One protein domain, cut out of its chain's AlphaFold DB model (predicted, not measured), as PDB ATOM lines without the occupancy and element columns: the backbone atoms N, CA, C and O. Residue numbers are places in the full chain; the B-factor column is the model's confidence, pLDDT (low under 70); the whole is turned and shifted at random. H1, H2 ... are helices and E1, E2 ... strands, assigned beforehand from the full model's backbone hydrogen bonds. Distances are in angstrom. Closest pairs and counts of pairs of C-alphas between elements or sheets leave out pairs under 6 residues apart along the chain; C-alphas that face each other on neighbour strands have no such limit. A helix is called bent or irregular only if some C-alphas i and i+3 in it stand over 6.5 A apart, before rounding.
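Overview. This is residues 6 to 168 of the 174 residues of an uncharacterized protein of Xanthomonas manihotis (UniProt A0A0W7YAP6). A small sheet of three strands, E2, E4 and E3, makes one end of a compact body whose middle is the long helix H2, with H4 crossing it and H6 side by side with it. A two-strand ribbon, E1 and E5, packs across the last part of H2 and of H6, H3 and H5 pack on H2 as well, and beyond H6 the short helices H7 and H8 make the other end. The printed part has 163 residues, with eight named helices and five named strands in the order E1 H1 H2 E2 H3 H4 E3 E4 E5 H5 H6 H7 H8, and its class is mixed, helices and strands. Both sheets are antiparallel, ordered E2 E4 E3 and E1 E5. The whole is compact, with a radius of gyration of the C-alphas of 14.8 A, and spans 45 by 36 by 27 A.

Along the chain. In the larger sheet E2 is residues 51 to 54, E4 is residues 91 to 96, 16.2 A long, and E3 is residues 83 to 88, 15.8 A long. H2, residues 28 to 44, runs 25.0 A from C-alpha 28 at (32.252, 3.413, 12.144) to C-alpha 44 at (27.658, -18.424, 0.787). H3 is residues 56 to 63 and H4 is residues 67 to 79, 18.5 A long. The smaller sheet has E1, residues 6 to 9, beginning at C-alpha 6 at (30.350, -16.035, -4.335), and E5, residues 104 to 108. H1 is residues 11 to 14 and H5 residues 109 to 117. H6, residues 124 to 139, is 22.3 A long; it is neither bent nor irregular, but only just, since C-alphas 131 and 134 are 6.4 A apart. H7 is residues 151 to 158, and H8, residues 163 to 166, ends at C-alpha 166 at (45.042, 8.648, -1.371).

Arrangement. E3 and E4 form a hairpin, with N 86 and O 93 at 2.9 A, and E2 pairs antiparallel with E4, with N 94 and O 52 at 2.8 A. E2, H3, H4 and E3 form a split strand-helix-strand unit, two strands running the same way with E4 between them, and its crossover is right-handed. H4 is on this sheet at a height of 9.0 A and stands up from it at 48 degrees, only just over E3, where 3 of its 13 C-alphas fall. H2 only grazes the sheet, with residues 38 to 44. H2 and H6 are the hubs, touching four helices each. H2 touches H4 about perpendicular, at 83 degrees, with the C-alphas of Ala 34 and Ala 73 closest at 4.1 A. H2 and H6 touch at a shallow tilt of 32 degrees, only just short of steep, the same way, with the C-alphas of Ile 32 and Leu 127 closest at 5.2 A. H5 touches H2 through residues 36 to 43 of H2 alone, at a shallow tilt of 29 degrees, opposite ways; the closest C-alphas, of Leu 43 and Met 109, are 6.0 A apart. H3 touches H2 about perpendicular, at 80 degrees, with the C-alphas of Lys 36 and Thr 63 closest at 6.2 A. E1 and E5 are antiparallel neighbours, with N 6 and O 107 at 2.8 A; the closest C-alphas of E1 and H2, of Gly 6 and Leu 43, are 4.0 A apart. H7 touches H6 about perpendicular, at 86 degrees, with the C-alphas of Lys 131 and Ser 158 closest at 5.7 A. H8 touches H6 too, with the C-alphas of Thr 125 and His 164 closest at 5.7 A. H1 only just touches H6, with 3 pairs of C-alphas within 8 A, the closest being Val 13 and Val 135 at 6.4 A. H4 and H6 are apart. Every O i to N i+4 pair is within hydrogen-bond range in H3, H4 and H7, against 12 of 13 in H2, 4 of 5 in H5 and 10 of 12 in H6; H1 and H8 are too short for such a pair.

Size, cuts and confidence. The two C-alphas farthest apart, of Gly 89 and Met 150, are 45.5 A apart. The printed part has no cut. The long links are H1 to H2, 13 residues, and H6 to H7, 11 residues. The mean pLDDT of the printed part is 86.8; under 70 are residue 47, residues 89 to 90, residues 98 to 102, residue 119 and residues 166 to 168.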
ATOM      1  N   GLY A   6      31.581 -16.550  -4.930       89.38
ATOM      2  CA  GLY A   6      30.350 -16.035  -4.335       89.38
ATOM      3  C   GLY A   6      29.655 -15.058  -5.283       89.38
ATOM      4  O   GLY A   6      30.144 -14.789  -6.385       89.38
ATOM      5  N   SER A   7      28.545 -14.465  -4.853       90.38
ATOM      6  CA  SER A   7      27.923 -13.365  -5.589       90.38
ATOM      7  C   SER A   7      27.126 -12.420  -4.696       90.38
ATOM      8  O   SER A   7      26.649 -12.828  -3.646       90.38
ATOM      9  N   PHE A   8      26.952 -11.168  -5.122       90.75
ATOM     10  CA  PHE A   8      26.019 -10.230  -4.488       90.75
ATOM     11  C   PHE A   8      25.224  -9.417  -5.530       90.75
ATOM     12  O   PHE A   8      25.684  -9.285  -6.672       90.75
ATOM     13  N   PRO A   9      24.055  -8.855  -5.164       89.94
ATOM     14  CA  PRO A   9      23.280  -7.951  -6.017       89.94
ATOM     15  C   PRO A   9      24.009  -6.633  -6.341       89.94
ATOM     16  O   PRO A   9      24.309  -5.847  -5.446       89.94
ATOM     17  N   LYS A  10      24.200  -6.314  -7.625       89.56
ATOM     18  CA  LYS A  10      24.674  -5.007  -8.126       89.56
ATOM     19  C   LYS A  10      23.875  -3.841  -7.531       89.56
ATOM     20  O   LYS A  10      24.467  -2.817  -7.197       89.56
ATOM     21  N   ALA A  11      22.577  -4.065  -7.301       87.94
ATOM     22  CA  ALA A  11      21.650  -3.110  -6.703       87.94
ATOM     23  C   ALA A  11      22.104  -2.565  -5.339       87.94
ATOM     24  O   ALA A  11      21.805  -1.431  -4.978       87.94
ATOM     25  N   ALA A  12      22.859  -3.349  -4.563       89.62
ATOM     26  CA  ALA A  12      23.377  -2.884  -3.278       89.62
ATOM     27  C   ALA A  12      24.383  -1.730  -3.432       89.62
ATOM     28  O   ALA A  12      24.503  -0.899  -2.531       89.62
ATOM     29  N   VAL A  13      25.082  -1.673  -4.572       91.88
ATOM     30  CA  VAL A  13      26.045  -0.619  -4.905       91.88
ATOM     31  C   VAL A  13      25.379   0.507  -5.697       91.88
ATOM     32  O   VAL A  13      25.526   1.665  -5.314       91.88
ATOM     33  N   ASP A  14      24.628   0.194  -6.760       90.06
ATOM     34  CA  ASP A  14      24.064   1.221  -7.654       90.06
ATOM     35  C   ASP A  14      23.065   2.164  -6.958       90.06
ATOM     36  O   ASP A  14      23.078   3.369  -7.207       90.06
ATOM     37  N   SER A  15      22.277   1.642  -6.017       90.06
ATOM     38  CA  SER A  15      21.254   2.389  -5.288       90.06
ATOM     39  C   SER A  15      21.846   3.306  -4.221       90.06
ATOM     40  O   SER A  15      21.135   4.102  -3.610       90.06
ATOM     41  N   GLY A  16      23.142   3.162  -3.928       90.75
ATOM     42  CA  GLY A  16      23.808   3.854  -2.831       90.75
ATOM     43  C   GLY A  16      23.351   3.403  -1.439       90.75
ATOM     44  O   GLY A  16      23.774   4.007  -0.451       90.75
ATOM     45  N   LYS A  17      22.527   2.350  -1.332       92.94
ATOM     46  CA  LYS A  17      22.053   1.806  -0.053       92.94
ATOM     47  C   LYS A  17      23.195   1.259   0.798       92.94
ATOM     48  O   LYS A  17      23.291   1.612   1.963       92.94
ATOM     49  N   LEU A  18      24.120   0.483   0.228       93.50
ATOM     50  CA  LEU A  18      25.296   0.030   0.982       93.50
ATOM     51  C   LEU A  18      26.230   1.207   1.331       93.50
ATOM     52  O   LEU A  18      26.813   1.260   2.410       93.50
ATOM     53  N   ALA A  19      26.316   2.207   0.448       94.19
ATOM     54  CA  ALA A  19      27.144   3.395   0.648       94.19
ATOM     55  C   ALA A  19      26.631   4.337   1.752       94.19
ATOM     56  O   ALA A  19      27.417   5.145   2.271       94.19
ATOM     57  N   SER A  20      25.345   4.241   2.119       94.88
ATOM     58  CA  SER A  20      24.721   5.027   3.192       94.88
ATOM     59  C   SER A  20      25.289   4.692   4.576       94.88
ATOM     60  O   SER A  20      25.228   5.523   5.481       94.88
ATOM     61  N   LEU A  21      25.947   3.538   4.712       95.56
ATOM     62  CA  LEU A  21      26.700   3.130   5.892       95.56
ATOM     63  C   LEU A  21      28.015   3.932   5.998       95.56
ATOM     64  O   LEU A  21      29.115   3.436   5.748       95.56
ATOM     65  N   THR A  22      27.908   5.214   6.351       92.19
ATOM     66  CA  THR A  22      29.019   6.191   6.366       92.19
ATOM     67  C   THR A  22      29.889   6.151   7.617       92.19
ATOM     68  O   THR A  22      31.041   6.563   7.565       92.19
ATOM     69  N   GLY A  23      29.346   5.657   8.727       89.06
ATOM     70  CA  GLY A  23      30.010   5.616  10.031       89.06
ATOM     71  C   GLY A  23      29.756   6.880  10.853       89.06
ATOM     72  O   GLY A  23      30.408   7.077  11.876       89.06
ATOM     73  N   ALA A  24      28.826   7.733  10.401       88.12
ATOM     74  CA  ALA A  24      28.344   8.889  11.150       88.12
ATOM     75  C   ALA A  24      27.850   8.490  12.552       88.12
ATOM     76  O   ALA A  24      27.532   7.329  12.802       88.12
ATOM     77  N   ASN A  25      27.797   9.456  13.470       88.00
ATOM     78  CA  ASN A  25      27.317   9.255  14.846       88.00
ATOM     79  C   ASN A  25      28.093   8.177  15.632       88.00
ATOM     80  O   ASN A  25      27.535   7.492  16.482       88.00
ATOM     81  N   GLY A  26      29.388   8.001  15.343       87.75
ATOM     82  CA  GLY A  26      30.234   7.023  16.038       87.75
ATOM     83  C   GLY A  26      30.015   5.566  15.607       87.75
ATOM     84  O   GLY A  26      30.569   4.654  16.220       87.75
ATOM     85  N   GLU A  27      29.268   5.320  14.529       93.81
ATOM     86  CA  GLU A  27      28.907   3.975  14.054       93.81
ATOM     87  C   GLU A  27      29.970   3.330  13.140       93.81
ATOM     88  O   GLU A  27      29.726   2.285  12.539       93.81
ATOM     89  N   VAL A  28      31.173   3.908  13.029       94.62
ATOM     90  CA  VAL A  28      32.252   3.413  12.144       94.62
ATOM     91  C   VAL A  28      32.501   1.910  12.313       94.62
ATOM     92  O   VAL A  28      32.546   1.180  11.325       94.62
ATOM     93  N   GLY A  29      32.627   1.428  13.555       94.19
ATOM     94  CA  GLY A  29      32.852   0.004  13.831       94.19
ATOM     95  C   GLY A  29      31.683  -0.883  13.392       94.19
ATOM     96  O   GLY A  29      31.902  -1.919  12.763       94.19
ATOM     97  N   THR A  30      30.449  -0.440  13.653       96.25
ATOM     98  CA  THR A  30      29.217  -1.116  13.216       96.25
ATOM     99  C   THR A  30      29.159  -1.220  11.697       96.25
ATOM    100  O   THR A  30      28.853  -2.278  11.154       96.25
ATOM    101  N   HIS A  31      29.498  -0.148  10.988       96.56
ATOM    102  CA  HIS A  31      29.421  -0.120   9.533       96.56
ATOM    103  C   HIS A  31      30.554  -0.905   8.869       96.56
ATOM    104  O   HIS A  31      30.322  -1.528   7.834       96.56
ATOM    105  N   ILE A  32      31.749  -0.966   9.470       95.81
ATOM    106  CA  ILE A  32      32.785  -1.918   9.038       95.81
ATOM    107  C   ILE A  32      32.251  -3.346   9.177       95.81
ATOM    108  O   ILE A  32      32.320  -4.136   8.233       95.81
ATOM    109  N   ALA A  33      31.677  -3.669  10.337       95.94
ATOM    110  CA  ALA A  33      31.103  -4.980  10.593       95.94
ATOM    111  C   ALA A  33      29.975  -5.323   9.603       95.94
ATOM    112  O   ALA A  33      29.951  -6.436   9.084       95.94
ATOM    113  N   ALA A  34      29.108  -4.366   9.271       97.00
ATOM    114  CA  ALA A  34      28.052  -4.515   8.272       97.00
ATOM    115  C   ALA A  34      28.607  -4.897   6.891       97.00
ATOM    116  O   ALA A  34      28.158  -5.875   6.299       97.00
ATOM    117  N   HIS A  35      29.646  -4.213   6.402       96.25
ATOM    118  CA  HIS A  35      30.273  -4.569   5.122       96.25
ATOM    119  C   HIS A  35      30.897  -5.969   5.148       96.25
ATOM    120  O   HIS A  35      30.747  -6.733   4.191       96.25
ATOM    121  N   LYS A  36      31.551  -6.338   6.257       95.75
ATOM    122  CA  LYS A  36      32.110  -7.685   6.439       95.75
ATOM    123  C   LYS A  36      31.021  -8.756   6.425       95.75
ATOM    124  O   LYS A  36      31.162  -9.750   5.720       95.75
ATOM    125  N   VAL A  37      29.927  -8.552   7.160       95.75
ATOM    126  CA  VAL A  37      28.787  -9.481   7.187       95.75
ATOM    127  C   VAL A  37      28.153  -9.601   5.803       95.75
ATOM    128  O   VAL A  37      27.933 -10.713   5.335       95.75
ATOM    129  N   TYR A  38      27.938  -8.483   5.108       95.56
ATOM    130  CA  TYR A  38      27.377  -8.489   3.759       95.56
ATOM    131  C   TYR A  38      28.226  -9.315   2.781       95.56
ATOM    132  O   TYR A  38      27.695 -10.137   2.033       95.56
ATOM    133  N   LEU A  39      29.551  -9.148   2.815       94.50
ATOM    134  CA  LEU A  39      30.470  -9.926   1.984       94.50
ATOM    135  C   LEU A  39      30.547 -11.396   2.412       94.50
ATOM    136  O   LEU A  39      30.615 -12.260   1.547       94.50
ATOM    137  N   ALA A  40      30.499 -11.698   3.710       94.50
ATOM    138  CA  ALA A  40      30.462 -13.078   4.195       94.50
ATOM    139  C   ALA A  40      29.219 -13.823   3.686       94.50
ATOM    140  O   ALA A  40      29.333 -14.953   3.219       94.50
ATOM    141  N   LEU A  41      28.054 -13.170   3.702       93.44
ATOM    142  CA  LEU A  41      26.822 -13.713   3.126       93.44
ATOM    143  C   LEU A  41      26.935 -13.882   1.604       93.44
ATOM    144  O   LEU A  41      26.552 -14.922   1.078       93.44
ATOM    145  N   ALA A  42      27.539 -12.913   0.908       92.44
ATOM    146  CA  ALA A  42      27.769 -12.994  -0.536       92.44
ATOM    147  C   ALA A  42      28.622 -14.210  -0.946       92.44
ATOM    148  O   ALA A  42      28.485 -14.721  -2.058       92.44
ATOM    149  N   LEU A  43      29.512 -14.691  -0.071       92.00
ATOM    150  CA  LEU A  43      30.311 -15.890  -0.334       92.00
ATOM    151  C   LEU A  43      29.504 -17.184  -0.273       92.00
ATOM    152  O   LEU A  43      29.850 -18.139  -0.963       92.00
ATOM    153  N   GLU A  44      28.440 -17.214   0.520       89.94
ATOM    154  CA  GLU A  44      27.658 -18.424   0.787       89.94
ATOM    155  C   GLU A  44      26.298 -18.418   0.074       89.94
ATOM    156  O   GLU A  44      25.533 -19.374   0.193       89.94
ATOM    157  N   VAL A  45      25.986 -17.350  -0.672       84.88
ATOM    158  CA  VAL A  45      24.701 -17.193  -1.353       84.88
ATOM    159  C   VAL A  45      24.445 -18.334  -2.329       84.88
ATOM    160  O   VAL A  45      25.252 -18.628  -3.215       84.88
ATOM    161  N   ASN A  46      23.281 -18.966  -2.200       79.62
ATOM    162  CA  ASN A  46      22.821 -19.901  -3.210       79.62
ATOM    163  C   ASN A  46      22.497 -19.120  -4.493       79.62
ATOM    164  O   ASN A  46      21.725 -18.161  -4.476       79.62
ATOM    165  N   PHE A  47      23.082 -19.525  -5.622       69.12
ATOM    166  CA  PHE A  47      22.904 -18.815  -6.890       69.12
ATOM    167  C   PHE A  47      21.468 -18.890  -7.436       69.12
ATOM    168  O   PHE A  47      21.077 -18.057  -8.235       69.12
ATOM    169  N   HIS A  48      20.646 -19.848  -7.036       71.25
ATOM    170  CA  HIS A  48      19.268 -19.930  -7.521       71.25
ATOM    171  C   HIS A  48      18.320 -19.199  -6.575       71.25
ATOM    172  O   HIS A  48      17.575 -18.325  -7.007       71.25
ATOM    173  N   THR A  49      18.400 -19.496  -5.275       74.88
ATOM    174  CA  THR A  49      17.449 -18.963  -4.286       74.88
ATOM    175  C   THR A  49      17.835 -17.592  -3.752       74.88
ATOM    176  O   THR A  49      16.982 -16.885  -3.228       74.88
ATOM    177  N   ARG A  50      19.108 -17.194  -3.883       74.56
ATOM    178  CA  ARG A  50      19.655 -15.915  -3.382       74.56
ATOM    179  C   ARG A  50      19.539 -15.743  -1.868       74.56
ATOM    180  O   ARG A  50      19.697 -14.646  -1.336       74.56
ATOM    181  N   GLN A  51      19.306 -16.856  -1.192       82.06
ATOM    182  CA  GLN A  51      19.192 -16.953   0.245       82.06
ATOM    183  C   GLN A  51      20.425 -17.645   0.802       82.06
ATOM    184  O   GLN A  51      21.062 -18.472   0.136       82.06
ATOM    185  N   VAL A  52      20.721 -17.321   2.052       85.00
ATOM    186  CA  VAL A  52      21.620 -18.105   2.881       85.00
ATOM    187  C   VAL A  52      20.930 -18.436   4.183       85.00
ATOM    188  O   VAL A  52      20.464 -17.547   4.884       85.00
ATOM    189  N   GLU A  53      20.914 -19.711   4.536       85.94
ATOM    190  CA  GLU A  53      20.523 -20.148   5.868       85.94
ATOM    191  C   GLU A  53      21.778 -20.489   6.661       85.94
ATOM    192  O   GLU A  53      22.518 -21.409   6.309       85.94
ATOM    193  N   MET A  54      22.044 -19.745   7.733       85.06
ATOM    194  CA  MET A  54      23.179 -20.041   8.605       85.06
ATOM    195  C   MET A  54      22.950 -19.579  10.044       85.06
ATOM    196  O   MET A  54      22.176 -18.665  10.332       85.06
ATOM    197  N   GLY A  55      23.654 -20.218  10.976       85.81
ATOM    198  CA  GLY A  55      23.666 -19.807  12.377       85.81
ATOM    199  C   GLY A  55      24.597 -18.617  12.622       85.81
ATOM    200  O   GLY A  55      25.576 -18.412  11.904       85.81
ATOM    201  N   MET A  56      24.343 -17.868  13.698       88.62
ATOM    202  CA  MET A  56      25.187 -16.734  14.106       88.62
ATOM    203  C   MET A  56      26.650 -17.141  14.360       88.62
ATOM    204  O   MET A  56      27.564 -16.374  14.071       88.62
ATOM    205  N   SER A  57      26.883 -18.357  14.869       89.88
ATOM    206  CA  SER A  57      28.235 -18.870  15.124       89.88
ATOM    207  C   SER A  57      29.055 -19.006  13.836       89.88
ATOM    208  O   SER A  57      30.220 -18.636  13.811       89.88
ATOM    209  N   PHE A  58      28.428 -19.414  12.728       89.38
ATOM    210  CA  PHE A  58      29.117 -19.482  11.438       89.38
ATOM    211  C   PHE A  58      29.527 -18.085  10.938       89.38
ATOM    212  O   PHE A  58      30.644 -17.899  10.455       89.38
ATOM    213  N   LEU A  59      28.658 -17.075  11.090       90.50
ATOM    214  CA  LEU A  59      29.006 -15.682  10.765       90.50
ATOM    215  C   LEU A  59      30.163 -15.166  11.621       90.50
ATOM    216  O   LEU A  59      31.041 -14.469  11.107       90.50
ATOM    217  N   GLN A  60      30.179 -15.512  12.907       92.75
ATOM    218  CA  GLN A  60      31.263 -15.167  13.822       92.75
ATOM    219  C   GLN A  60      32.595 -15.747  13.344       92.75
ATOM    220  O   GLN A  60      33.562 -14.994  13.217       92.75
ATOM    221  N   ASP A  61      32.627 -17.025  12.971       91.44
ATOM    222  CA  ASP A  61      33.838 -17.682  12.466       91.44
ATOM    223  C   ASP A  61      34.318 -17.076  11.140       91.44
ATOM    224  O   ASP A  61      35.518 -16.899  10.912       91.44
ATOM    225  N   ARG A  62      33.383 -16.708  10.253       90.81
ATOM    226  CA  ARG A  62      33.711 -16.123   8.944       90.81
ATOM    227  C   ARG A  62      34.210 -14.690   9.011       90.81
ATOM    228  O   ARG A  62      35.044 -14.311   8.195       90.81
ATOM    229  N   THR A  63      33.697 -13.896   9.941       91.88
ATOM    230  CA  THR A  63      33.981 -12.452  10.014       91.88
ATOM    231  C   THR A  63      34.952 -12.076  11.134       91.88
ATOM    232  O   THR A  63      35.423 -10.934  11.175       91.88
ATOM    233  N   ALA A  64      35.241 -13.009  12.047       91.31
ATOM    234  CA  ALA A  64      35.964 -12.774  13.296       91.31
ATOM    235  C   ALA A  64      35.344 -11.649  14.156       91.31
ATOM    236  O   ALA A  64      36.051 -10.923  14.861       91.31
ATOM    237  N   LEU A  65      34.020 -11.466  14.074       92.50
ATOM    238  CA  LEU A  65      33.269 -10.468  14.836       92.50
ATOM    239  C   LEU A  65      32.590 -11.108  16.047       92.50
ATOM    240  O   LEU A  65      32.026 -12.194  15.957       92.50
ATOM    241  N   ALA A  66      32.581 -10.402  17.177       92.06
ATOM    242  CA  ALA A  66      31.818 -10.827  18.345       92.06
ATOM    243  C   ALA A  66      30.303 -10.753  18.077       92.06
ATOM    244  O   ALA A  66      29.832  -9.856  17.371       92.06
ATOM    245  N   ARG A  67      29.525 -11.641  18.708       92.12
ATOM    246  CA  ARG A  67      28.057 -11.705  18.566       92.12
ATOM    247  C   ARG A  67      27.329 -10.357  18.713       92.12
ATOM    248  O   ARG A  67      26.501 -10.070  17.852       92.12
ATOM    249  N   PRO A  68      27.630  -9.495  19.709       94.06
ATOM    250  CA  PRO A  68      26.963  -8.193  19.816       94.06
ATOM    251  C   PRO A  68      27.193  -7.303  18.587       94.06
ATOM    252  O   PRO A  68      26.291  -6.597  18.144       94.06
ATOM    253  N   MET A  69      28.390  -7.372  17.996       95.00
ATOM    254  CA  MET A  69      28.732  -6.613  16.793       95.00
ATOM    255  C   MET A  69      28.027  -7.167  15.551       95.00
ATOM    256  O   MET A  69      27.594  -6.389  14.707       95.00
ATOM    257  N   LEU A  70      27.855  -8.490  15.456       94.56
ATOM    258  CA  LEU A  70      27.055  -9.108  14.394       94.56
ATOM    259  C   LEU A  70      25.597  -8.642  14.444       94.56
ATOM    260  O   LEU A  70      25.041  -8.294  13.410       94.56
ATOM    261  N   GLY A  71      24.999  -8.572  15.638       94.69
ATOM    262  CA  GLY A  71      23.636  -8.059  15.808       94.69
ATOM    263  C   GLY A  71      23.481  -6.624  15.295       94.69
ATOM    264  O   GLY A  71      22.585  -6.348  14.499       94.69
ATOM    265  N   ARG A  72      24.403  -5.727  15.676       96.25
ATOM    266  CA  ARG A  72      24.419  -4.333  15.191       96.25
ATOM    267  C   ARG A  72      24.630  -4.250  13.677       96.25
ATOM    268  O   ARG A  72      23.933  -3.497  13.006       96.25
ATOM    269  N   ALA A  73      25.551  -5.046  13.138       96.62
ATOM    270  CA  ALA A  73      25.831  -5.113  11.706       96.62
ATOM    271  C   ALA A  73      24.611  -5.562  10.888       96.62
ATOM    272  O   ALA A  73      24.294  -4.941   9.877       96.62
ATOM    273  N   LEU A  74      23.915  -6.613  11.330       96.25
ATOM    274  CA  LEU A  74      22.695  -7.101  10.680       96.25
ATOM    275  C   LEU A  74      21.588  -6.045  10.713       96.25
ATOM    276  O   LEU A  74      21.009  -5.758   9.670       96.25
ATOM    277  N   SER A  75      21.375  -5.402  11.866       96.50
ATOM    278  CA  SER A  75      20.406  -4.308  11.996       96.50
ATOM    279  C   SER A  75      20.721  -3.147  11.047       96.50
ATOM    280  O   SER A  75      19.817  -2.621  10.407       96.50
ATOM    281  N   ALA A  76      21.994  -2.761  10.916       97.06
ATOM    282  CA  ALA A  76      22.404  -1.698   9.999       97.06
ATOM    283  C   ALA A  76      22.157  -2.072   8.525       97.06
ATOM    284  O   ALA A  76      21.731  -1.232   7.735       97.06
ATOM    285  N   LEU A  77      22.380  -3.336   8.145       96.56
ATOM    286  CA  LEU A  77      22.104  -3.828   6.790       96.56
ATOM    287  C   LEU A  77      20.598  -3.908   6.484       96.56
ATOM    288  O   LEU A  77      20.195  -3.595   5.360       96.56
ATOM    289  N   GLU A  78      19.778  -4.303   7.463       95.81
ATOM    290  CA  GLU A  78      18.312  -4.289   7.358       95.81
ATOM    291  C   GLU A  78      17.787  -2.860   7.192       95.81
ATOM    292  O   GLU A  78      17.039  -2.583   6.256       95.81
ATOM    293  N   GLN A  79      18.251  -1.923   8.023       95.25
ATOM    294  CA  GLN A  79      17.875  -0.505   7.935       95.25
ATOM    295  C   GLN A  79      18.321   0.144   6.620       95.25
ATOM    296  O   GLN A  79      17.592   0.949   6.047       95.25
ATOM    297  N   ALA A  80      19.497  -0.228   6.104       94.50
ATOM    298  CA  ALA A  80      19.959   0.219   4.792       94.50
ATOM    299  C   ALA A  80      19.133  -0.376   3.632       94.50
ATOM    300  O   ALA A  80      19.271   0.071   2.492       94.50
ATOM    301  N   GLY A  81      18.286  -1.379   3.887       93.50
ATOM    302  CA  GLY A  81      17.437  -2.008   2.878       93.50
ATOM    303  C   GLY A  81      18.217  -2.835   1.855       93.50
ATOM    304  O   GLY A  81      17.799  -2.923   0.696       93.50
ATOM    305  N   VAL A  82      19.362  -3.403   2.262       92.75
ATOM    306  CA  VAL A  82      20.188  -4.315   1.439       92.75
ATOM    307  C   VAL A  82      20.103  -5.772   1.894       92.75
ATOM    308  O   VAL A  82      20.521  -6.673   1.164       92.75
ATOM    309  N   LEU A  83      19.569  -6.012   3.092       93.31
ATOM    310  CA  LEU A  83      19.434  -7.331   3.693       93.31
ATOM    311  C   LEU A  83      18.060  -7.470   4.347       93.31
ATOM    312  O   LEU A  83      17.579  -6.534   4.971       93.31
ATOM    313  N   GLN A  84      17.470  -8.652   4.248       92.75
ATOM    314  CA  GLN A  84      16.341  -9.075   5.068       92.75
ATOM    315  C   GLN A  84      16.774 -10.276   5.909       92.75
ATOM    316  O   GLN A  84      17.447 -11.175   5.396       92.75
ATOM    317  N   VAL A  85      16.409 -10.285   7.194       92.12
ATOM    318  CA  VAL A  85      16.736 -11.375   8.118       92.12
ATOM    319  C   VAL A  85      15.461 -11.959   8.710       92.12
ATOM    320  O   VAL A  85      14.812 -11.354   9.563       92.12
ATOM    321  N   GLU A  86      15.134 -13.177   8.301       90.75
ATOM    322  CA  GLU A  86      14.091 -13.978   8.931       90.75
ATOM    323  C   GLU A  86      14.724 -14.788  10.064       90.75
ATOM    324  O   GLU A  86      15.682 -15.544   9.869       90.75
ATOM    325  N   ARG A  87      14.219 -14.574  11.278       86.69
ATOM    326  CA  ARG A  87      14.745 -15.163  12.510       86.69
ATOM    327  C   ARG A  87      13.811 -16.298  12.926       86.69
ATOM    328  O   ARG A  87      12.850 -16.050  13.645       86.69
ATOM    329  N   ASP A  88      14.076 -17.512  12.447       73.81
ATOM    330  CA  ASP A  88      13.279 -18.705  12.757       73.81
ATOM    331  C   ASP A  88      14.043 -19.618  13.733       73.81
ATOM    332  O   ASP A  88      14.752 -20.561  13.366       73.81
ATOM    333  N   GLY A  89      13.986 -19.260  15.019       69.44
ATOM    334  CA  GLY A  89      14.599 -20.035  16.098       69.44
ATOM    335  C   GLY A  89      16.119 -20.221  15.957       69.44
ATOM    336  O   GLY A  89      16.895 -19.285  16.146       69.44
ATOM    337  N   TYR A  90      16.565 -21.459  15.700       68.12
ATOM    338  CA  TYR A  90      17.984 -21.854  15.768       68.12
ATOM    339  C   TYR A  90      18.810 -21.437  14.537       68.12
ATOM    340  O   TYR A  90      20.045 -21.390  14.600       68.12
ATOM    341  N   ARG A  91      18.160 -21.132  13.406       78.56
ATOM    342  CA  ARG A  91      18.815 -20.682  12.169       78.56
ATOM    343  C   ARG A  91      18.147 -19.419  11.650       78.56
ATOM    344  O   ARG A  91      16.931 -19.299  11.637       78.56
ATOM    345  N   ASN A  92      18.970 -18.497  11.170       85.38
ATOM    346  CA  ASN A  92      18.475 -17.306  10.498       85.38
ATOM    347  C   ASN A  92      18.569 -17.521   8.988       85.38
ATOM    348  O   ASN A  92      19.587 -18.024   8.489       85.38
ATOM    349  N   ARG A  93      17.530 -17.099   8.269       87.81
ATOM    350  CA  ARG A  93      17.539 -16.989   6.810       87.81
ATOM    351  C   ARG A  93      17.849 -15.542   6.445       87.81
ATOM    352  O   ARG A  93      17.155 -14.612   6.848       87.81
ATOM    353  N   TYR A  94      18.924 -15.364   5.693       90.19
ATOM    354  CA  TYR A  94      19.415 -14.080   5.221       90.19
ATOM    355  C   TYR A  94      19.151 -13.967   3.723       90.19
ATOM    356  O   TYR A  94      19.604 -14.810   2.943       90.19
ATOM    357  N   THR A  95      18.475 -12.899   3.317       88.38
ATOM    358  CA  THR A  95      18.161 -12.626   1.912       88.38
ATOM    359  C   THR A  95      18.815 -11.315   1.501       88.38
ATOM    360  O   THR A  95      18.462 -10.252   2.014       88.38
ATOM    361  N   GLN A  96      19.787 -11.373   0.584       85.44
ATOM    362  CA  GLN A  96      20.356 -10.162  -0.016       85.44
ATOM    363  C   GLN A  96      19.354  -9.596  -1.022       85.44
ATOM    364  O   GLN A  96      18.984 -10.269  -1.985       85.44
ATOM    365  N   LEU A  97      18.899  -8.367  -0.779       81.94
ATOM    366  CA  LEU A  97      17.762  -7.805  -1.500       81.94
ATOM    367  C   LEU A  97      18.126  -7.415  -2.937       81.94
ATOM    368  O   LEU A  97      19.184  -6.847  -3.217       81.94
ATOM    369  N   LEU A  98      17.212  -7.734  -3.852       69.44
ATOM    370  CA  LEU A  98      17.354  -7.581  -5.296       69.44
ATOM    371  C   LEU A  98      16.359  -6.570  -5.836       69.44
ATOM    372  O   LEU A  98      15.238  -6.464  -5.343       69.44
ATOM    373  N   HIS A  99      16.747  -5.893  -6.915       63.34
ATOM    374  CA  HIS A  99      15.818  -5.092  -7.713       63.34
ATOM    375  C   HIS A  99      15.692  -5.571  -9.168       63.34
ATOM    376  O   HIS A  99      14.758  -5.151  -9.838       63.34
ATOM    377  N   ALA A 100      16.552  -6.480  -9.662       60.28
ATOM    378  CA  ALA A 100      16.451  -6.983 -11.038       60.28
ATOM    379  C   ALA A 100      17.041  -8.402 -11.251       60.28
ATOM    380  O   ALA A 100      18.012  -8.774 -10.580       60.28
ATOM    381  N   PRO A 101      16.503  -9.192 -12.207       53.91
ATOM    382  CA  PRO A 101      17.087 -10.464 -12.646       53.91
ATOM    383  C   PRO A 101      18.438 -10.255 -13.365       53.91
ATOM    384  O   PRO A 101      18.659  -9.235 -14.010       53.91
ATOM    385  N   ASN A 102      19.376 -11.207 -13.231       60.03
ATOM    386  CA  ASN A 102      20.767 -11.131 -13.737       60.03
ATOM    387  C   ASN A 102      21.624  -9.959 -13.212       60.03
ATOM    388  O   ASN A 102      22.707  -9.670 -13.727       60.03
ATOM    389  N   ALA A 103      21.204  -9.321 -12.123       77.50
ATOM    390  CA  ALA A 103      21.890  -8.174 -11.543       77.50
ATOM    391  C   ALA A 103      22.977  -8.567 -10.530       77.50
ATOM    392  O   ALA A 103      23.097  -7.917  -9.501       77.50
ATOM    393  N   PHE A 104      23.768  -9.616 -10.770       84.31
ATOM    394  CA  PHE A 104      24.758 -10.091  -9.793       84.31
ATOM    395  C   PHE A 104      26.189  -9.791 -10.193       84.31
ATOM    396  O   PHE A 104      26.532  -9.690 -11.374       84.31
ATOM    397  N   ARG A 105      27.042  -9.694  -9.178       88.12
ATOM    398  CA  ARG A 105      28.482  -9.614  -9.345       88.12
ATOM    399  C   ARG A 105      29.169 -10.744  -8.603       88.12
ATOM    400  O   ARG A 105      28.842 -11.016  -7.453       88.12
ATOM    401  N   GLN A 106      30.113 -11.394  -9.277       88.94
ATOM    402  CA  GLN A 106      30.902 -12.477  -8.702       88.94
ATOM    403  C   GLN A 106      31.914 -11.952  -7.678       88.94
ATOM    404  O   GLN A 106      32.567 -10.930  -7.897       88.94
ATOM    405  N   VAL A 107      32.089 -12.710  -6.598       89.88
ATOM    406  CA  VAL A 107      33.016 -12.412  -5.499       89.88
ATOM    407  C   VAL A 107      34.072 -13.515  -5.412       89.88
ATOM    408  O   VAL A 107      33.700 -14.685  -5.299       89.88
ATOM    409  N   PRO A 108      35.378 -13.199  -5.482       88.81
ATOM    410  CA  PRO A 108      36.431 -14.210  -5.424       88.81
ATOM    411  C   PRO A 108      36.506 -14.826  -4.023       88.81
ATOM    412  O   PRO A 108      36.974 -14.193  -3.077       88.81
ATOM    413  N   MET A 109      36.064 -16.080  -3.879       89.88
ATOM    414  CA  MET A 109      35.829 -16.673  -2.559       89.88
ATOM    415  C   MET A 109      37.080 -16.742  -1.689       89.88
ATOM    416  O   MET A 109      37.015 -16.399  -0.510       89.88
ATOM    417  N   PHE A 110      38.210 -17.167  -2.255       89.19
ATOM    418  CA  PHE A 110      39.447 -17.343  -1.497       89.19
ATOM    419  C   PHE A 110      39.953 -16.015  -0.919       89.19
ATOM    420  O   PHE A 110      40.095 -15.884   0.296       89.19
ATOM    421  N   VAL A 111      40.152 -15.011  -1.777       87.19
ATOM    422  CA  VAL A 111      40.703 -13.706  -1.379       87.19
ATOM    423  C   VAL A 111      39.762 -12.989  -0.415       87.19
ATOM    424  O   VAL A 111      40.203 -12.498   0.622       87.19
ATOM    425  N   THR A 112      38.455 -12.981  -0.691       90.19
ATOM    426  CA  THR A 112      37.481 -12.346   0.205       90.19
ATOM    427  C   THR A 112      37.385 -13.077   1.547       90.19
ATOM    428  O   THR A 112      37.315 -12.419   2.581       90.19
ATOM    429  N   SER A 113      37.464 -14.413   1.578       90.38
ATOM    430  CA  SER A 113      37.486 -15.167   2.844       90.38
ATOM    431  C   SER A 113      38.703 -14.826   3.703       90.38
ATOM    432  O   SER A 113      38.576 -14.724   4.921       90.38
ATOM    433  N   GLN A 114      39.874 -14.637   3.087       89.12
ATOM    434  CA  GLN A 114      41.073 -14.197   3.803       89.12
ATOM    435  C   GLN A 114      40.911 -12.761   4.313       89.12
ATOM    436  O   GLN A 114      41.136 -12.503   5.495       89.12
ATOM    437  N   ALA A 115      40.425 -11.847   3.461       88.38
ATOM    438  CA  ALA A 115      40.147 -10.455   3.818       88.38
ATOM    439  C   ALA A 115      39.240 -10.343   5.061       88.38
ATOM    440  O   ALA A 115      39.515  -9.572   5.980       88.38
ATOM    441  N   LEU A 116      38.174 -11.149   5.120       89.88
ATOM    442  CA  LEU A 116      37.193 -11.137   6.212       89.88
ATOM    443  C   LEU A 116      37.783 -11.521   7.574       89.88
ATOM    444  O   LEU A 116      37.296 -11.039   8.599       89.88
ATOM    445  N   LYS A 117      38.850 -12.328   7.597       85.88
ATOM    446  CA  LYS A 117      39.534 -12.741   8.830       85.88
ATOM    447  C   LYS A 117      40.493 -11.684   9.374       85.88
ATOM    448  O   LYS A 117      40.868 -11.757  10.545       85.88
ATOM    449  N   PHE A 118      40.876 -10.683   8.577       81.31
ATOM    450  CA  PHE A 118      41.727  -9.610   9.078       81.31
ATOM    451  C   PHE A 118      41.006  -8.765  10.134       81.31
ATOM    452  O   PHE A 118      39.806  -8.473  10.050       81.31
ATOM    453  N   LYS A 119      41.782  -8.318  11.129       69.69
ATOM    454  CA  LYS A 119      41.315  -7.502  12.259       69.69
ATOM    455  C   LYS A 119      41.216  -6.000  11.943       69.69
ATOM    456  O   LYS A 119      41.116  -5.197  12.870       69.69
ATOM    457  N   PHE A 120      41.199  -5.605  10.665       70.12
ATOM    458  CA  PHE A 120      40.963  -4.218  10.237       70.12
ATOM    459  C   PHE A 120      39.500  -3.812  10.487       70.12
ATOM    460  O   PHE A 120      38.673  -3.788   9.578       70.12
ATOM    461  N   ASN A 121      39.188  -3.533  11.754       73.38
ATOM    462  CA  ASN A 121      37.832  -3.303  12.261       73.38
ATOM    463  C   ASN A 121      37.643  -1.890  12.856       73.38
ATOM    464  O   ASN A 121      36.643  -1.643  13.530       73.38
ATOM    465  N   ARG A 122      38.611  -0.976  12.690       82.94
ATOM    466  CA  ARG A 122      38.596   0.356  13.318       82.94
ATOM    467  C   ARG A 122      39.094   1.440  12.367       82.94
ATOM    468  O   ARG A 122      39.998   1.198  11.575       82.94
ATOM    469  N   GLY A 123      38.546   2.642  12.527       88.88
ATOM    470  CA  GLY A 123      38.980   3.841  11.812       88.88
ATOM    471  C   GLY A 123      38.299   4.044  10.458       88.88
ATOM    472  O   GLY A 123      37.823   3.106   9.817       88.88
ATOM    473  N   VAL A 124      38.263   5.304  10.028       88.75
ATOM    474  CA  VAL A 124      37.587   5.734   8.795       88.75
ATOM    475  C   VAL A 124      38.255   5.139   7.553       88.75
ATOM    476  O   VAL A 124      37.556   4.752   6.624       88.75
ATOM    477  N   THR A 125      39.578   4.956   7.563       89.19
ATOM    478  CA  THR A 125      40.319   4.311   6.465       89.19
ATOM    479  C   THR A 125      39.933   2.842   6.286       89.19
ATOM    480  O   THR A 125      39.741   2.386   5.162       89.19
ATOM    481  N   ALA A 126      39.750   2.094   7.381       90.50
ATOM    482  CA  ALA A 126      39.294   0.706   7.293       90.50
ATOM    483  C   ALA A 126      37.866   0.634   6.741       90.50
ATOM    484  O   ALA A 126      37.578  -0.189   5.875       90.50
ATOM    485  N   LEU A 127      36.981   1.530   7.193       93.50
ATOM    486  CA  LEU A 127      35.638   1.642   6.630       93.50
ATOM    487  C   LEU A 127      35.687   1.984   5.138       93.50
ATOM    488  O   LEU A 127      35.009   1.332   4.353       93.50
ATOM    489  N   ALA A 128      36.522   2.941   4.733       92.62
ATOM    490  CA  ALA A 128      36.714   3.294   3.333       92.62
ATOM    491  C   ALA A 128      37.125   2.076   2.491       92.62
ATOM    492  O   ALA A 128      36.481   1.798   1.481       92.62
ATOM    493  N   ALA A 129      38.109   1.293   2.939       91.50
ATOM    494  CA  ALA A 129      38.530   0.076   2.246       91.50
ATOM    495  C   ALA A 129      37.379  -0.938   2.087       91.50
ATOM    496  O   ALA A 129      37.136  -1.443   0.988       91.50
ATOM    497  N   TRP A 130      36.616  -1.188   3.157       93.88
ATOM    498  CA  TRP A 130      35.469  -2.101   3.121       93.88
ATOM    499  C   TRP A 130      34.313  -1.601   2.246       93.88
ATOM    500  O   TRP A 130      33.623  -2.422   1.642       93.88
ATOM    501  N   LYS A 131      34.125  -0.281   2.126       94.38
ATOM    502  CA  LYS A 131      33.161   0.334   1.197       94.38
ATOM    503  C   LYS A 131      33.617   0.236  -0.257       94.38
ATOM    504  O   LYS A 131      32.791   0.041  -1.144       94.38
ATOM    505  N   LEU A 132      34.917   0.370  -0.516       93.00
ATOM    506  CA  LEU A 132      35.473   0.343  -1.871       93.00
ATOM    507  C   LEU A 132      35.498  -1.062  -2.468       93.00
ATOM    508  O   LEU A 132      35.274  -1.204  -3.665       93.00
ATOM    509  N   LEU A 133      35.710  -2.104  -1.664       91.81
ATOM    510  CA  LEU A 133      35.752  -3.484  -2.153       91.81
ATOM    511  C   LEU A 133      34.513  -3.899  -2.988       91.81
ATOM    512  O   LEU A 133      34.699  -4.340  -4.125       91.81
ATOM    513  N   PRO A 134      33.258  -3.754  -2.514       92.56
ATOM    514  CA  PRO A 134      32.084  -4.072  -3.327       92.56
ATOM    515  C   PRO A 134      31.943  -3.156  -4.551       92.56
ATOM    516  O   PRO A 134      31.460  -3.618  -5.583       92.56
ATOM    517  N   VAL A 135      32.406  -1.901  -4.487       93.31
ATOM    518  CA  VAL A 135      32.409  -0.978  -5.637       93.31
ATOM    519  C   VAL A 135      33.385  -1.433  -6.716       93.31
ATOM    520  O   VAL A 135      33.012  -1.511  -7.881       93.31
ATOM    521  N   LEU A 136      34.611  -1.799  -6.345       91.62
ATOM    522  CA  LEU A 136      35.601  -2.326  -7.284       91.62
ATOM    523  C   LEU A 136      35.105  -3.621  -7.921       91.62
ATOM    524  O   LEU A 136      35.196  -3.784  -9.133       91.62
ATOM    525  N   LEU A 137      34.508  -4.517  -7.126       90.88
ATOM    526  CA  LEU A 137      33.879  -5.718  -7.665       90.88
ATOM    527  C   LEU A 137      32.759  -5.358  -8.638       90.88
ATOM    528  O   LEU A 137      32.707  -5.961  -9.702       90.88
ATOM    529  N   PHE A 138      31.898  -4.392  -8.311       91.00
ATOM    530  CA  PHE A 138      30.809  -3.925  -9.174       91.00
ATOM    531  C   PHE A 138      31.310  -3.364 -10.514       91.00
ATOM    532  O   PHE A 138      30.772  -3.748 -11.552       91.00
ATOM    533  N   LEU A 139      32.355  -2.530 -10.491       90.25
ATOM    534  CA  LEU A 139      32.951  -1.888 -11.672       90.25
ATOM    535  C   LEU A 139      33.837  -2.823 -12.500       90.25
ATOM    536  O   LEU A 139      34.188  -2.488 -13.627       90.25
ATOM    537  N   ARG A 140      34.218  -3.974 -11.941       88.69
ATOM    538  CA  ARG A 140      35.117  -4.919 -12.593       88.69
ATOM    539  C   ARG A 140      34.560  -5.349 -13.957       88.69
ATOM    540  O   ARG A 140      33.380  -5.685 -14.086       88.69
ATOM    541  N   ASP A 141      35.414  -5.446 -14.962       81.81
ATOM    542  CA  ASP A 141      35.071  -6.037 -16.245       81.81
ATOM    543  C   ASP A 141      34.804  -7.545 -16.080       81.81
ATOM    544  O   ASP A 141      35.340  -8.216 -15.192       81.81
ATOM    545  N   GLY A 142      33.862  -8.086 -16.848       73.81
ATOM    546  CA  GLY A 142      33.496  -9.504 -16.759       73.81
ATOM    547  C   GLY A 142      34.495 -10.443 -17.442       73.81
ATOM    548  O   GLY A 142      34.548 -11.616 -17.081       73.81
ATOM    549  N   LYS A 143      35.259  -9.933 -18.413       74.25
ATOM    550  CA  LYS A 143      36.180 -10.681 -19.272       74.25
ATOM    551  C   LYS A 143      37.630 -10.527 -18.822       74.25
ATOM    552  O   LYS A 143      38.315 -11.533 -18.692       74.25
ATOM    553  N   THR A 144      38.088  -9.299 -18.574       77.31
ATOM    554  CA  THR A 144      39.483  -9.034 -18.177       77.31
ATOM    555  C   THR A 144      39.685  -9.151 -16.670       77.31
ATOM    556  O   THR A 144      40.757  -9.522 -16.211       77.31
ATOM    557  N   GLY A 145      38.632  -8.895 -15.883       72.56
ATOM    558  CA  GLY A 145      38.727  -8.877 -14.425       72.56
ATOM    559  C   GLY A 145      39.337  -7.592 -13.859       72.56
ATOM    560  O   GLY A 145      39.494  -7.504 -12.639       72.56
ATOM    561  N   ASP A 146      39.604  -6.594 -14.700       78.00
ATOM    562  CA  ASP A 146      40.124  -5.290 -14.287       78.00
ATOM    563  C   ASP A 146      39.001  -4.365 -13.825       78.00
ATOM    564  O   ASP A 146      37.879  -4.440 -14.318       78.00
ATOM    565  N   ALA A 147      39.292  -3.459 -12.897       79.62
ATOM    566  CA  ALA A 147      38.387  -2.379 -12.520       79.62
ATOM    567  C   ALA A 147      39.114  -1.044 -12.697       79.62
ATOM    568  O   ALA A 147      39.958  -0.681 -11.880       79.62
ATOM    569  N   LEU A 148      38.786  -0.311 -13.761       76.06
ATOM    570  CA  LEU A 148      39.239   1.066 -13.939       76.06
ATOM    571  C   LEU A 148      38.206   1.999 -13.310       76.06
ATOM    572  O   LEU A 148      37.050   2.040 -13.729       76.06
ATOM    573  N   ALA A 149      38.613   2.735 -12.278       80.44
ATOM    574  CA  ALA A 149      37.731   3.639 -11.559       80.44
ATOM    575  C   ALA A 149      38.446   4.953 -11.245       80.44
ATOM    576  O   ALA A 149      39.445   4.975 -10.531       80.44
ATOM    577  N   MET A 150      37.901   6.055 -11.759       84.19
ATOM    578  CA  MET A 150      38.319   7.399 -11.367       84.19
ATOM    579  C   MET A 150      37.874   7.695  -9.930       84.19
ATOM    580  O   MET A 150      36.904   7.108  -9.440       84.19
ATOM    581  N   HIS A 151      38.542   8.644  -9.263       83.56
ATOM    582  CA  HIS A 151      38.172   9.064  -7.907       83.56
ATOM    583  C   HIS A 151      36.699   9.484  -7.805       83.56
ATOM    584  O   HIS A 151      36.025   9.087  -6.859       83.56
ATOM    585  N   GLU A 152      36.176  10.191  -8.808       85.56
ATOM    586  CA  GLU A 152      34.762  10.580  -8.879       85.56
ATOM    587  C   GLU A 152      33.829   9.367  -8.925       85.56
ATOM    588  O   GLU A 152      32.831   9.316  -8.207       85.56
ATOM    589  N   THR A 153      34.175   8.340  -9.707       88.25
ATOM    590  CA  THR A 153      33.407   7.091  -9.789       88.25
ATOM    591  C   THR A 153      33.406   6.357  -8.451       88.25
ATOM    592  O   THR A 153      32.355   5.907  -7.986       88.25
ATOM    593  N   LEU A 154      34.568   6.264  -7.797       90.38
ATOM    594  CA  LEU A 154      34.677   5.655  -6.473       90.38
ATOM    595  C   LEU A 154      33.847   6.428  -5.449       90.38
ATOM    596  O   LEU A 154      33.080   5.816  -4.705       90.38
ATOM    597  N   GLN A 155      33.934   7.757  -5.435       90.81
ATOM    598  CA  GLN A 155      33.167   8.606  -4.528       90.81
ATOM    599  C   GLN A 155      31.662   8.505  -4.785       90.81
ATOM    600  O   GLN A 155      30.894   8.383  -3.831       90.81
ATOM    601  N   ARG A 156      31.230   8.478  -6.049       91.56
ATOM    602  CA  ARG A 156      29.819   8.340  -6.433       91.56
ATOM    603  C   ARG A 156      29.189   7.081  -5.841       91.56
ATOM    604  O   ARG A 156      28.126   7.164  -5.233       91.56
ATOM    605  N   TYR A 157      29.847   5.931  -5.992       92.38
ATOM    606  CA  TYR A 157      29.281   4.646  -5.565       92.38
ATOM    607  C   TYR A 157      29.563   4.287  -4.107       92.38
ATOM    608  O   TYR A 157      28.780   3.565  -3.503       92.38
ATOM    609  N   SER A 158      30.662   4.766  -3.520       92.38
ATOM    610  CA  SER A 158      31.034   4.419  -2.140       92.38
ATOM    611  C   SER A 158      30.756   5.532  -1.132       92.38
ATOM    612  O   SER A 158      30.782   5.281   0.072       92.38
ATOM    613  N   ARG A 159      30.535   6.775  -1.576       93.19
ATOM    614  CA  ARG A 159      30.565   7.992  -0.739       93.19
ATOM    615  C   ARG A 159      31.868   8.154   0.063       93.19
ATOM    616  O   ARG A 159      31.893   8.888   1.048       93.19
ATOM    617  N   VAL A 160      32.933   7.437  -0.305       90.88
ATOM    618  CA  VAL A 160      34.270   7.606   0.267       90.88
ATOM    619  C   VAL A 160      34.893   8.827  -0.380       90.88
ATOM    620  O   VAL A 160      34.910   8.952  -1.602       90.88
ATOM    621  N   ARG A 161      35.382   9.741   0.453       85.12
ATOM    622  CA  ARG A 161      36.056  10.938  -0.029       85.12
ATOM    623  C   ARG A 161      37.470  10.600  -0.532       85.12
ATOM    624  O   ARG A 161      38.091   9.702   0.049       85.12
ATOM    625  N   PRO A 162      37.979  11.278  -1.576       82.12
ATOM    626  CA  PRO A 162      39.267  10.954  -2.192       82.12
ATOM    627  C   PRO A 162      40.446  10.892  -1.214       82.12
ATOM    628  O   PRO A 162      41.295  10.015  -1.358       82.12
ATOM    629  N   GLU A 163      40.464  11.732  -0.176       80.50
ATOM    630  CA  GLU A 163      41.534  11.779   0.828       80.50
ATOM    631  C   GLU A 163      41.725  10.451   1.578       80.50
ATOM    632  O   GLU A 163      42.842  10.085   1.941       80.50
ATOM    633  N   HIS A 164      40.651   9.677   1.760       79.44
ATOM    634  CA  HIS A 164      40.707   8.363   2.406       79.44
ATOM    635  C   HIS A 164      41.145   7.243   1.453       79.44
ATOM    636  O   HIS A 164      41.373   6.120   1.898       79.44
ATOM    637  N   VAL A 165      41.249   7.540   0.156       70.69
ATOM    638  CA  VAL A 165      41.787   6.643  -0.876       70.69
ATOM    639  C   VAL A 165      43.277   6.924  -1.078       70.69
ATOM    640  O   VAL A 165      44.081   5.996  -1.098       70.69
ATOM    641  N   SER A 166      43.657   8.204  -1.162       57.97
ATOM    642  CA  SER A 166      45.042   8.648  -1.371       57.97
ATOM    643  C   SER A 166      45.940   8.487  -0.142       57.97
ATOM    644  O   SER A 166      47.149   8.334  -0.289       57.97
ATOM    645  N   ALA A 167      45.383   8.448   1.073       50.22
ATOM    646  CA  ALA A 167      46.161   8.183   2.288       50.22
ATOM    647  C   ALA A 167      46.862   6.804   2.287       50.22
ATOM    648  O   ALA A 167      47.759   6.578   3.094       50.22
ATOM    649  N   GLY A 168      46.479   5.889   1.383       37.50
ATOM    650  CA  GLY A 168      47.166   4.613   1.161       37.50
ATOM    651  C   GLY A 168      48.366   4.672   0.203       37.50
ATOM    652  O   GLY A 168      49.144   3.723   0.179       37.50
TER     653      GLY A 168